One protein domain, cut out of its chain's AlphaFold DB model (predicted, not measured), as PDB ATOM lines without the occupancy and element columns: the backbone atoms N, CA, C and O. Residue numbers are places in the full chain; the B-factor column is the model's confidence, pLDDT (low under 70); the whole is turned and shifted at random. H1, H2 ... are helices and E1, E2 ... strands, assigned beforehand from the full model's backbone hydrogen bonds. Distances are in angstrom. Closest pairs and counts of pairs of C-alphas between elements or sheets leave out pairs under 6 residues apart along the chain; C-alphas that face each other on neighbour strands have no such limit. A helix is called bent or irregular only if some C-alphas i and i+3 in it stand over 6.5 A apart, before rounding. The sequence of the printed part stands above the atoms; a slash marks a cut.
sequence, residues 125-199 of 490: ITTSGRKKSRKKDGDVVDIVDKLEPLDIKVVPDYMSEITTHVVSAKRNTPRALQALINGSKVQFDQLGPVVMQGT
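What this domain is: This is residues 125 to 199 of the 490 residues of the protein "Putative dna damage response protein" of Botryosphaeria parva (strain UCR-NP2) (UniProt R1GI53). A very small sheet of three short parallel strands stands in the middle, with H1 on one side of it and the helices H2 and H3, which make a corner, on the other. Residues 131 to 136, between E1 and H1, stick out. The printed part has 75 residues, in the order E1 H1 E2 E3 H2 H3; the sheet's order is E2 E1 E3, and the class is mixed. It is only just compact, close to loose, with a radius of gyration of the C-alphas of 13.1 A and spans of 39 by 29 by 17 A.

How they stand to each other: Begin at inner strand E1, residues 125 to 127. Edge strand E2, residues 153 to 155, is its parallel neighbour, with N 125 and O 153 at 2.8 A. Edge strand E3, residues 165 to 167, is parallel too, with N 167 and O 126 at 2.9 A. H1, residues 138 to 150, is on the sheet, along E2 at 7 degrees on the local plane; the closest C-alphas, of Val 144 and Val 154, are 6.5 A apart. E1, H1 and E2 form a strand-helix-strand unit, two parallel strands joined through a helix, with a right-handed crossover. H2, residues 174 to 181, is on the sheet, making three layers with H1, helices on both faces; its C-alpha 176 is 6.4 A from C-alpha 166, the closest to E3. H3, residues 185 to 197, only grazes the sheet with residues 185 to 187. With residues 187 to 191 alone it touches H2, about perpendicular at 86 degrees; the closest C-alphas, of Leu 180 and Gln 187, are 5.7 A apart. Every O i to N i+4 pair is within hydrogen-bond range in H2, but 5 of 9 in H1 and 6 of 9 in H3.

Where its parts are: Find C-alpha 125 at (142.166, 132.921, 162.631), where E1 begins. H1 runs 19.2 A from C-alpha 138 at (136.030, 139.782, 148.858); it is neither bent nor irregular, but only just: C-alphas 146 and 149 are 6.5 A apart. H2 spans 10.6 A. H3 runs 18.4 A to C-alpha 197 at (120.116, 121.389, 173.318) and is irregular, with C-alphas 190 and 193 7.1 A apart.

The domain as a whole: The two C-alphas farthest apart, of Pro 149 and Thr 199, are 42.0 A apart. The printed part has no cut, and no link is long. Mean pLDDT of the printed part is 75.5; look for values under 70 at residues 128 to 140, 171, 183 to 187, 191 and 199.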
ATOM      1  N   ILE A 125     143.600 133.007 162.890       88.81
ATOM      2  CA  ILE A 125     142.166 132.921 162.631       88.81
ATOM      3  C   ILE A 125     141.920 132.225 161.293       88.81
ATOM      4  O   ILE A 125     142.301 132.727 160.237       88.81
ATOM      5  N   THR A 126     141.201 131.105 161.312       87.25
ATOM      6  CA  THR A 126     140.652 130.516 160.083       87.25
ATOM      7  C   THR A 126     139.237 131.035 159.856       87.25
ATOM      8  O   THR A 126     138.375 130.933 160.731       87.25
ATOM      9  N   THR A 127     138.948 131.556 158.665       81.88
ATOM     10  CA  THR A 127     137.584 131.962 158.288       81.88
ATOM     11  C   THR A 127     136.833 130.814 157.599       81.88
ATOM     12  O   THR A 127     137.436 129.909 157.015       81.88
ATOM     13  N   SER A 128     135.496 130.816 157.635       68.75
ATOM     14  CA  SER A 128     134.680 129.923 156.793       68.75
ATOM     15  C   SER A 128     133.982 130.710 155.674       68.75
ATOM     16  O   SER A 128     132.997 131.408 155.928       68.75
ATOM     17  N   GLY A 129     134.460 130.578 154.434       58.16
ATOM     18  CA  GLY A 129     133.892 131.282 153.277       58.16
ATOM     19  C   GLY A 129     132.405 130.974 153.031       58.16
ATOM     20  O   GLY A 129     131.956 129.829 153.141       58.16
ATOM     21  N   ARG A 130     131.619 132.003 152.686       48.25
ATOM     22  CA  ARG A 130     130.168 131.895 152.449       48.25
ATOM     23  C   ARG A 130     129.855 131.281 151.069       48.25
ATOM     24  O   ARG A 130     130.691 131.218 150.171       48.25
ATOM     25  N   LYS A 131     128.632 130.760 150.896       41.25
ATOM     26  CA  LYS A 131     128.228 129.951 149.725       41.25
ATOM     27  C   LYS A 131     128.362 130.666 148.367       41.25
ATOM     28  O   LYS A 131     127.572 131.550 148.059       41.25
ATOM     29  N   LYS A 132     129.177 130.067 147.491       44.69
ATOM     30  CA  LYS A 132     128.851 129.673 146.097       44.69
ATOM     31  C   LYS A 132     128.294 130.736 145.119       44.69
ATOM     32  O   LYS A 132     127.732 130.356 144.095       44.69
ATOM     33  N   SER A 133     128.490 132.030 145.367       43.06
ATOM     34  CA  SER A 133     128.491 133.064 144.318       43.06
ATOM     35  C   SER A 133     129.940 133.427 143.949       43.06
ATOM     36  O   SER A 133     130.877 132.996 144.621       43.06
ATOM     37  N   ARG A 134     130.153 134.202 142.876       46.31
ATOM     38  CA  ARG A 134     131.503 134.578 142.398       46.31
ATOM     39  C   ARG A 134     132.244 135.593 143.292       46.31
ATOM     40  O   ARG A 134     133.367 135.950 142.970       46.31
ATOM     41  N   LYS A 135     131.665 136.034 144.414       51.28
ATOM     42  CA  LYS A 135     132.287 136.987 145.355       51.28
ATOM     43  C   LYS A 135     133.077 136.256 146.458       51.28
ATOM     44  O   LYS A 135     132.838 136.466 147.640       51.28
ATOM     45  N   LYS A 136     133.940 135.315 146.062       50.59
ATOM     46  CA  LYS A 136     134.572 134.344 146.977       50.59
ATOM     47  C   LYS A 136     135.640 134.971 147.874       50.59
ATOM     48  O   LYS A 136     135.714 134.638 149.051       50.59
ATOM     49  N   ASP A 137     136.437 135.863 147.296       50.16
ATOM     50  CA  ASP A 137     137.644 136.400 147.925       50.16
ATOM     51  C   ASP A 137     137.359 137.691 148.700       50.16
ATOM     52  O   ASP A 137     137.944 137.900 149.755       50.16
ATOM     53  N   GLY A 138     136.397 138.502 148.238       58.00
ATOM     54  CA  GLY A 138     136.030 139.782 148.858       58.00
ATOM     55  C   GLY A 138     135.720 139.670 150.352       58.00
ATOM     56  O   GLY A 138     136.382 140.320 151.144       58.00
ATOM     57  N   ASP A 139     134.809 138.778 150.753       64.62
ATOM     58  CA  ASP A 139     134.442 138.579 152.169       64.62
ATOM     59  C   ASP A 139     135.634 138.130 153.059       64.62
ATOM     60  O   ASP A 139     135.551 138.232 154.283       64.62
ATOM     61  N   VAL A 140     136.725 137.605 152.477       68.38
ATOM     62  CA  VAL A 140     137.947 137.192 153.197       68.38
ATOM     63  C   VAL A 140     139.002 138.300 153.179       68.38
ATOM     64  O   VAL A 140     139.618 138.548 154.211       68.38
ATOM     65  N   VAL A 141     139.179 138.998 152.054       73.25
ATOM     66  CA  VAL A 141     140.025 140.200 151.938       73.25
ATOM     67  C   VAL A 141     139.513 141.290 152.884       73.25
ATOM     68  O   VAL A 141     140.268 141.751 153.730       73.25
ATOM     69  N   ASP A 142     138.198 141.540 152.904       81.94
ATOM     70  CA  ASP A 142     137.515 142.432 153.853       81.94
ATOM     71  C   ASP A 142     137.818 142.096 155.334       81.94
ATOM     72  O   ASP A 142     137.597 142.935 156.208       81.94
ATOM     73  N   ILE A 143     138.258 140.874 155.653       83.19
ATOM     74  CA  ILE A 143     138.663 140.448 157.002       83.19
ATOM     75  C   ILE A 143     140.183 140.569 157.183       83.19
ATOM     76  O   ILE A 143     140.619 141.072 158.217       83.19
ATOM     77  N   VAL A 144     140.983 140.164 156.191       86.94
ATOM     78  CA  VAL A 144     142.450 140.313 156.192       86.94
ATOM     79  C   VAL A 144     142.841 141.781 156.356       86.94
ATOM     80  O   VAL A 144     143.574 142.095 157.286       86.94
ATOM     81  N   ASP A 145     142.261 142.688 155.569       87.50
ATOM     82  CA  ASP A 145     142.562 144.128 155.583       87.50
ATOM     83  C   ASP A 145     142.300 144.789 156.955       87.50
ATOM     84  O   ASP A 145     142.845 145.849 157.266       87.50
ATOM     85  N   LYS A 146     141.461 144.166 157.798       87.94
ATOM     86  CA  LYS A 146     141.127 144.633 159.156       87.94
ATOM     87  C   LYS A 146     141.960 143.970 160.258       87.94
ATOM     88  O   LYS A 146     142.019 144.504 161.363       87.94
ATOM     89  N   LEU A 147     142.560 142.810 159.987       90.25
ATOM     90  CA  LEU A 147     143.319 142.003 160.951       90.25
ATOM     91  C   LEU A 147     144.838 142.079 160.735       90.25
ATOM     92  O   LEU A 147     145.593 141.994 161.703       90.25
ATOM     93  N   GLU A 148     145.288 142.302 159.500       90.31
ATOM     94  CA  GLU A 148     146.700 142.488 159.155       90.31
ATOM     95  C   GLU A 148     147.337 143.674 159.911       90.31
ATOM     96  O   GLU A 148     148.366 143.454 160.549       90.31
ATOM     97  N   PRO A 149     146.705 144.868 160.022       91.44
ATOM     98  CA  PRO A 149     147.243 145.980 160.820       91.44
ATOM     99  C   PRO A 149     147.260 145.741 162.342       91.44
ATOM    100  O   PRO A 149     147.642 146.629 163.103       91.44
ATOM    101  N   LEU A 150     146.784 144.582 162.808       91.00
ATOM    102  CA  LEU A 150     146.764 144.171 164.216       91.00
ATOM    103  C   LEU A 150     147.734 143.009 164.502       91.00
ATOM    104  O   LEU A 150     147.809 142.540 165.636       91.00
ATOM    105  N   ASP A 151     148.468 142.552 163.480       90.56
ATOM    106  CA  ASP A 151     149.337 141.369 163.503       90.56
ATOM    107  C   ASP A 151     148.615 140.087 163.962       90.56
ATOM    108  O   ASP A 151     149.107 139.289 164.773       90.56
ATOM    109  N   ILE A 152     147.397 139.925 163.440       92.00
ATOM    110  CA  ILE A 152     146.565 138.732 163.575       92.00
ATOM    111  C   ILE A 152     146.646 137.961 162.258       92.00
ATOM    112  O   ILE A 152     146.324 138.488 161.191       92.00
ATOM    113  N   LYS A 153     147.075 136.699 162.323       91.31
ATOM    114  CA  LYS A 153     147.262 135.866 161.130       91.31
ATOM    115  C   LYS A 153     145.928 135.300 160.657       91.31
ATOM    116  O   LYS A 153     145.074 134.946 161.470       91.31
ATOM    117  N   VAL A 154     145.750 135.180 159.343       89.69
ATOM    118  CA  VAL A 154     144.516 134.692 158.717       89.69
ATOM    119  C   VAL A 154     144.838 133.567 157.740       89.69
ATOM    120  O   VAL A 154     145.496 133.777 156.721       89.69
ATOM    121  N   VAL A 155     144.336 132.368 158.038       87.75
ATOM    122  CA  VAL A 155     144.628 131.147 157.270       87.75
ATOM    123  C   VAL A 155     143.385 130.730 156.477       87.75
ATOM    124  O   VAL A 155     142.280 130.719 157.031       87.75
ATOM    125  N   PRO A 156     143.513 130.387 155.178       81.44
ATOM    126  CA  PRO A 156     142.369 130.001 154.358       81.44
ATOM    127  C   PRO A 156     141.763 128.662 154.775       81.44
ATOM    128  O   PRO A 156     140.575 128.470 154.535       81.44
ATOM    129  N   ASP A 157     142.534 127.772 155.402       83.69
ATOM    130  CA  ASP A 157     142.129 126.461 155.919       83.69
ATOM    131  C   ASP A 157     142.377 126.336 157.428       83.69
ATOM    132  O   ASP A 157     142.936 127.235 158.054       83.69
ATOM    133  N   TYR A 158     141.864 125.266 158.036       83.69
ATOM    134  CA  TYR A 158     141.986 125.014 159.471       83.69
ATOM    135  C   TYR A 158     143.164 124.072 159.747       83.69
ATOM    136  O   TYR A 158     143.221 122.987 159.170       83.69
ATOM    137  N   MET A 159     144.066 124.470 160.647       83.25
ATOM    138  CA  MET A 159     145.241 123.693 161.051       83.25
ATOM    139  C   MET A 159     145.152 123.413 162.553       83.25
ATOM    140  O   MET A 159     145.043 124.350 163.341       83.25
ATOM    141  N   SER A 160     145.182 122.141 162.954       78.50
ATOM    142  CA  SER A 160     144.906 121.699 164.333       78.50
ATOM    143  C   SER A 160     145.821 122.315 165.388       78.50
ATOM    144  O   SER A 160     145.351 122.672 166.462       78.50
ATOM    145  N   GLU A 161     147.103 122.449 165.066       80.75
ATOM    146  CA  GLU A 161     148.159 122.868 165.996       80.75
ATOM    147  C   GLU A 161     148.369 124.389 166.027       80.75
ATOM    148  O   GLU A 161     148.953 124.914 166.968       80.75
ATOM    149  N   ILE A 162     147.884 125.105 165.004       84.31
ATOM    150  CA  ILE A 162     148.219 126.519 164.762       84.31
ATOM    151  C   ILE A 162     146.969 127.416 164.798       84.31
ATOM    152  O   ILE A 162     147.032 128.546 165.282       84.31
ATOM    153  N   THR A 163     145.808 126.951 164.315       87.25
ATOM    154  CA  THR A 163     144.581 127.761 164.288       87.25
ATOM    155  C   THR A 163     143.971 127.894 165.686       87.25
ATOM    156  O   THR A 163     143.133 127.096 166.110       87.25
ATOM    157  N   THR A 164     144.323 128.981 166.368       86.50
ATOM    158  CA  THR A 164     143.760 129.361 167.676       86.50
ATOM    159  C   THR A 164     142.241 129.599 167.653       86.50
ATOM    160  O   THR A 164     141.533 129.198 168.578       86.50
ATOM    161  N   HIS A 165     141.723 130.230 166.591       85.56
ATOM    162  CA  HIS A 165     140.336 130.694 166.496       85.56
ATOM    163  C   HIS A 165     139.731 130.381 165.121       85.56
ATOM    164  O   HIS A 165     140.408 130.454 164.095       85.56
ATOM    165  N   VAL A 166     138.424 130.118 165.073       85.12
ATOM    166  CA  VAL A 166     137.675 129.991 163.813       85.12
ATOM    167  C   VAL A 166     136.532 130.996 163.796       85.12
ATOM    168  O   VAL A 166     135.721 131.034 164.718       85.12
ATOM    169  N   VAL A 167     136.449 131.795 162.732       83.25
ATOM    170  CA  VAL A 167     135.362 132.759 162.519       83.25
ATOM    171  C   VAL A 167     134.416 132.221 161.451       83.25
ATOM    172  O   VAL A 167     134.774 132.083 160.276       83.25
ATOM    173  N   SER A 168     133.180 131.930 161.859       79.50
ATOM    174  CA  SER A 168     132.122 131.464 160.966       79.50
ATOM    175  C   SER A 168     130.816 132.212 161.185       79.50
ATOM    176  O   SER A 168     130.332 132.342 162.305       79.50
ATOM    177  N   ALA A 169     130.164 132.596 160.085       76.00
ATOM    178  CA  ALA A 169     128.785 133.080 160.110       76.00
ATOM    179  C   ALA A 169     127.754 131.970 160.426       76.00
ATOM    180  O   ALA A 169     126.557 132.254 160.506       76.00
ATOM    181  N   LYS A 170     128.176 130.698 160.549       74.31
ATOM    182  CA  LYS A 170     127.311 129.562 160.897       74.31
ATOM    183  C   LYS A 170     128.017 128.548 161.798       74.31
ATOM    184  O   LYS A 170     128.929 127.848 161.371       74.31
ATOM    185  N   ARG A 171     127.462 128.383 163.002       68.12
ATOM    186  CA  ARG A 171     127.865 127.402 164.024       68.12
ATOM    187  C   ARG A 171     128.101 125.988 163.465       68.12
ATOM    188  O   ARG A 171     129.143 125.397 163.708       68.12
ATOM    189  N   ASN A 172     127.179 125.475 162.648       76.69
ATOM    190  CA  ASN A 172     127.374 124.215 161.925       76.69
ATOM    191  C   ASN A 172     128.045 124.469 160.556       76.69
ATOM    192  O   ASN A 172     127.373 124.637 159.535       76.69
ATOM    193  N   THR A 173     129.379 124.523 160.555       78.81
ATOM    194  CA  THR A 173     130.231 124.383 159.360       78.81
ATOM    195  C   THR A 173     131.360 123.387 159.643       78.81
ATOM    196  O   THR A 173     131.754 123.256 160.801       78.81
ATOM    197  N   PRO A 174     131.930 122.699 158.630       80.31
ATOM    198  CA  PRO A 174     132.953 121.674 158.864       80.31
ATOM    199  C   PRO A 174     134.159 122.175 159.668       80.31
ATOM    200  O   PRO A 174     134.553 121.525 160.625       80.31
ATOM    201  N   ARG A 175     134.679 123.372 159.355       81.25
ATOM    202  CA  ARG A 175     135.798 123.995 160.092       81.25
ATOM    203  C   ARG A 175     135.420 124.400 161.522       81.25
ATOM    204  O   ARG A 175     136.255 124.317 162.417       81.25
ATOM    205  N   ALA A 176     134.166 124.807 161.746       79.50
ATOM    206  CA  ALA A 176     133.675 125.100 163.087       79.50
ATOM    207  C   ALA A 176     133.644 123.820 163.944       79.50
ATOM    208  O   ALA A 176     134.288 123.754 164.988       79.50
ATOM    209  N   LEU A 177     133.015 122.756 163.436       81.06
ATOM    210  CA  LEU A 177     132.990 121.445 164.092       81.06
ATOM    211  C   LEU A 177     134.397 120.846 164.287       81.06
ATOM    212  O   LEU A 177     134.654 120.227 165.313       81.06
ATOM    213  N   GLN A 178     135.322 121.063 163.350       80.12
ATOM    214  CA  GLN A 178     136.687 120.539 163.435       80.12
ATOM    215  C   GLN A 178     137.471 121.128 164.619       80.12
ATOM    216  O   GLN A 178     138.053 120.367 165.386       80.12
ATOM    217  N   ALA A 179     137.434 122.448 164.847       80.88
ATOM    218  CA  ALA A 179     138.086 123.009 166.039       80.88
ATOM    219  C   ALA A 179     137.293 122.792 167.342       80.88
ATOM    220  O   ALA A 179     137.882 122.908 168.412       80.88
ATOM    221  N   LEU A 180     135.995 122.459 167.279       78.31
ATOM    222  CA  LEU A 180     135.256 121.977 168.454       78.31
ATOM    223  C   LEU A 180     135.787 120.614 168.909       78.31
ATOM    224  O   LEU A 180     136.063 120.433 170.090       78.31
ATOM    225  N   ILE A 181     135.963 119.684 167.964       80.19
ATOM    226  CA  ILE A 181     136.552 118.357 168.210       80.19
ATOM    227  C   ILE A 181     137.976 118.499 168.768       80.19
ATOM    228  O   ILE A 181     138.333 117.803 169.713       80.19
ATOM    229  N   ASN A 182     138.750 119.457 168.253       78.44
ATOM    230  CA  ASN A 182     140.107 119.750 168.722       78.44
ATOM    231  C   ASN A 182     140.165 120.669 169.965       78.44
ATOM    232  O   ASN A 182     141.213 121.238 170.257       78.44
ATOM    233  N   GLY A 183     139.057 120.863 170.691       69.00
ATOM    234  CA  GLY A 183     139.066 121.529 171.999       69.00
ATOM    235  C   GLY A 183     139.320 123.044 172.001       69.00
ATOM    236  O   GLY A 183     139.640 123.596 173.053       69.00
ATOM    237  N   SER A 184     139.156 123.752 170.875       68.25
ATOM    238  CA  SER A 184     139.261 125.221 170.840       68.25
ATOM    239  C   SER A 184     138.180 125.843 171.733       68.25
ATOM    240  O   SER A 184     137.002 125.892 171.371       68.25
ATOM    241  N   LYS A 185     138.583 126.326 172.917       65.12
ATOM    242  CA  LYS A 185     137.682 126.818 173.974       65.12
ATOM    243  C   LYS A 185     136.673 127.859 173.471       65.12
ATOM    244  O   LYS A 185     135.485 127.746 173.742       65.12
ATOM    245  N   VAL A 186     137.117 128.803 172.640       64.25
ATOM    246  CA  VAL A 186     136.252 129.855 172.069       64.25
ATOM    247  C   VAL A 186     135.172 129.290 171.132       64.25
ATOM    248  O   VAL A 186     134.102 129.883 170.995       64.25
ATOM    249  N   GLN A 187     135.411 128.139 170.497       67.75
ATOM    250  CA  GLN A 187     134.383 127.423 169.740       67.75
ATOM    251  C   GLN A 187     133.516 126.514 170.612       67.75
ATOM    252  O   GLN A 187     132.323 126.385 170.338       67.75
ATOM    253  N   PHE A 188     134.066 125.940 171.682       70.06
ATOM    254  CA  PHE A 188     133.272 125.244 172.692       70.06
ATOM    255  C   PHE A 188     132.202 126.159 173.299       70.06
ATOM    256  O   PHE A 188     131.026 125.803 173.271       70.06
ATOM    257  N   ASP A 189     132.566 127.375 173.708       72.94
ATOM    258  CA  ASP A 189     131.625 128.352 174.274       72.94
ATOM    259  C   ASP A 189     130.503 128.738 173.276       72.94
ATOM    260  O   ASP A 189     129.358 128.984 173.659       72.94
ATOM    261  N   GLN A 190     130.792 128.737 171.967       70.94
ATOM    262  CA  GLN A 190     129.814 129.041 170.909       70.94
ATOM    263  C   GLN A 190     128.909 127.860 170.522       70.94
ATOM    264  O   GLN A 190     127.783 128.075 170.055       70.94
ATOM    265  N   LEU A 191     129.392 126.622 170.647       69.50
ATOM    266  CA  LEU A 191     128.741 125.429 170.092       69.50
ATOM    267  C   LEU A 191     128.169 124.499 171.165       69.50
ATOM    268  O   LEU A 191     127.116 123.905 170.934       69.50
ATOM    269  N   GLY A 192     128.793 124.431 172.342       76.06
ATOM    270  CA  GLY A 192     128.375 123.611 173.479       76.06
ATOM    271  C   GLY A 192     126.888 123.745 173.827       76.06
ATOM    272  O   GLY A 192     126.211 122.719 173.876       76.06
ATOM    273  N   PRO A 193     126.322 124.965 173.954       78.81
ATOM    274  CA  PRO A 193     124.891 125.146 174.216       78.81
ATOM    275  C   PRO A 193     123.973 124.516 173.157       78.81
ATOM    276  O   PRO A 193     122.909 124.004 173.490       78.81
ATOM    277  N   VAL A 194     124.387 124.510 171.884       72.38
ATOM    278  CA  VAL A 194     123.606 123.925 170.777       72.38
ATOM    279  C   VAL A 194     123.731 122.401 170.763       72.38
ATOM    280  O   VAL A 194     122.758 121.715 170.469       72.38
ATOM    281  N   VAL A 195     124.908 121.866 171.104       74.50
ATOM    282  CA  VAL A 195     125.119 120.417 171.247       74.50
ATOM    283  C   VAL A 195     124.281 119.870 172.407       74.50
ATOM    284  O   VAL A 195     123.542 118.912 172.198       74.50
ATOM    285  N   MET A 196     124.301 120.541 173.566       77.38
ATOM    286  CA  MET A 196     123.489 120.184 174.739       77.38
ATOM    287  C   MET A 196     121.981 120.265 174.460       77.38
ATOM    288  O   MET A 196     121.242 119.356 174.827       77.38
ATOM    289  N   GLN A 197     121.518 121.296 173.745       79.62
ATOM    290  CA  GLN A 197     120.116 121.389 173.318       79.62
ATOM    291  C   GLN A 197     119.723 120.287 172.311       79.62
ATOM    292  O   GLN A 197     118.565 119.884 172.255       79.62
ATOM    293  N   GLY A 198     120.678 119.788 171.520       76.69
ATOM    294  CA  GLY A 198     120.497 118.719 170.532       76.69
ATOM    295  C   GLY A 198     120.772 117.305 171.055       76.69
ATOM    296  O   GLY A 198     121.254 116.487 170.277       76.69
ATOM    297  N   THR A 199     120.536 117.056 172.351       67.50
ATOM    298  CA  THR A 199     120.769 115.791 173.095       67.50
ATOM    299  C   THR A 199     122.201 115.233 173.090       67.50
ATOM    300  O   THR A 199     122.438 114.135 173.595       67.50
TER     301      THR A 199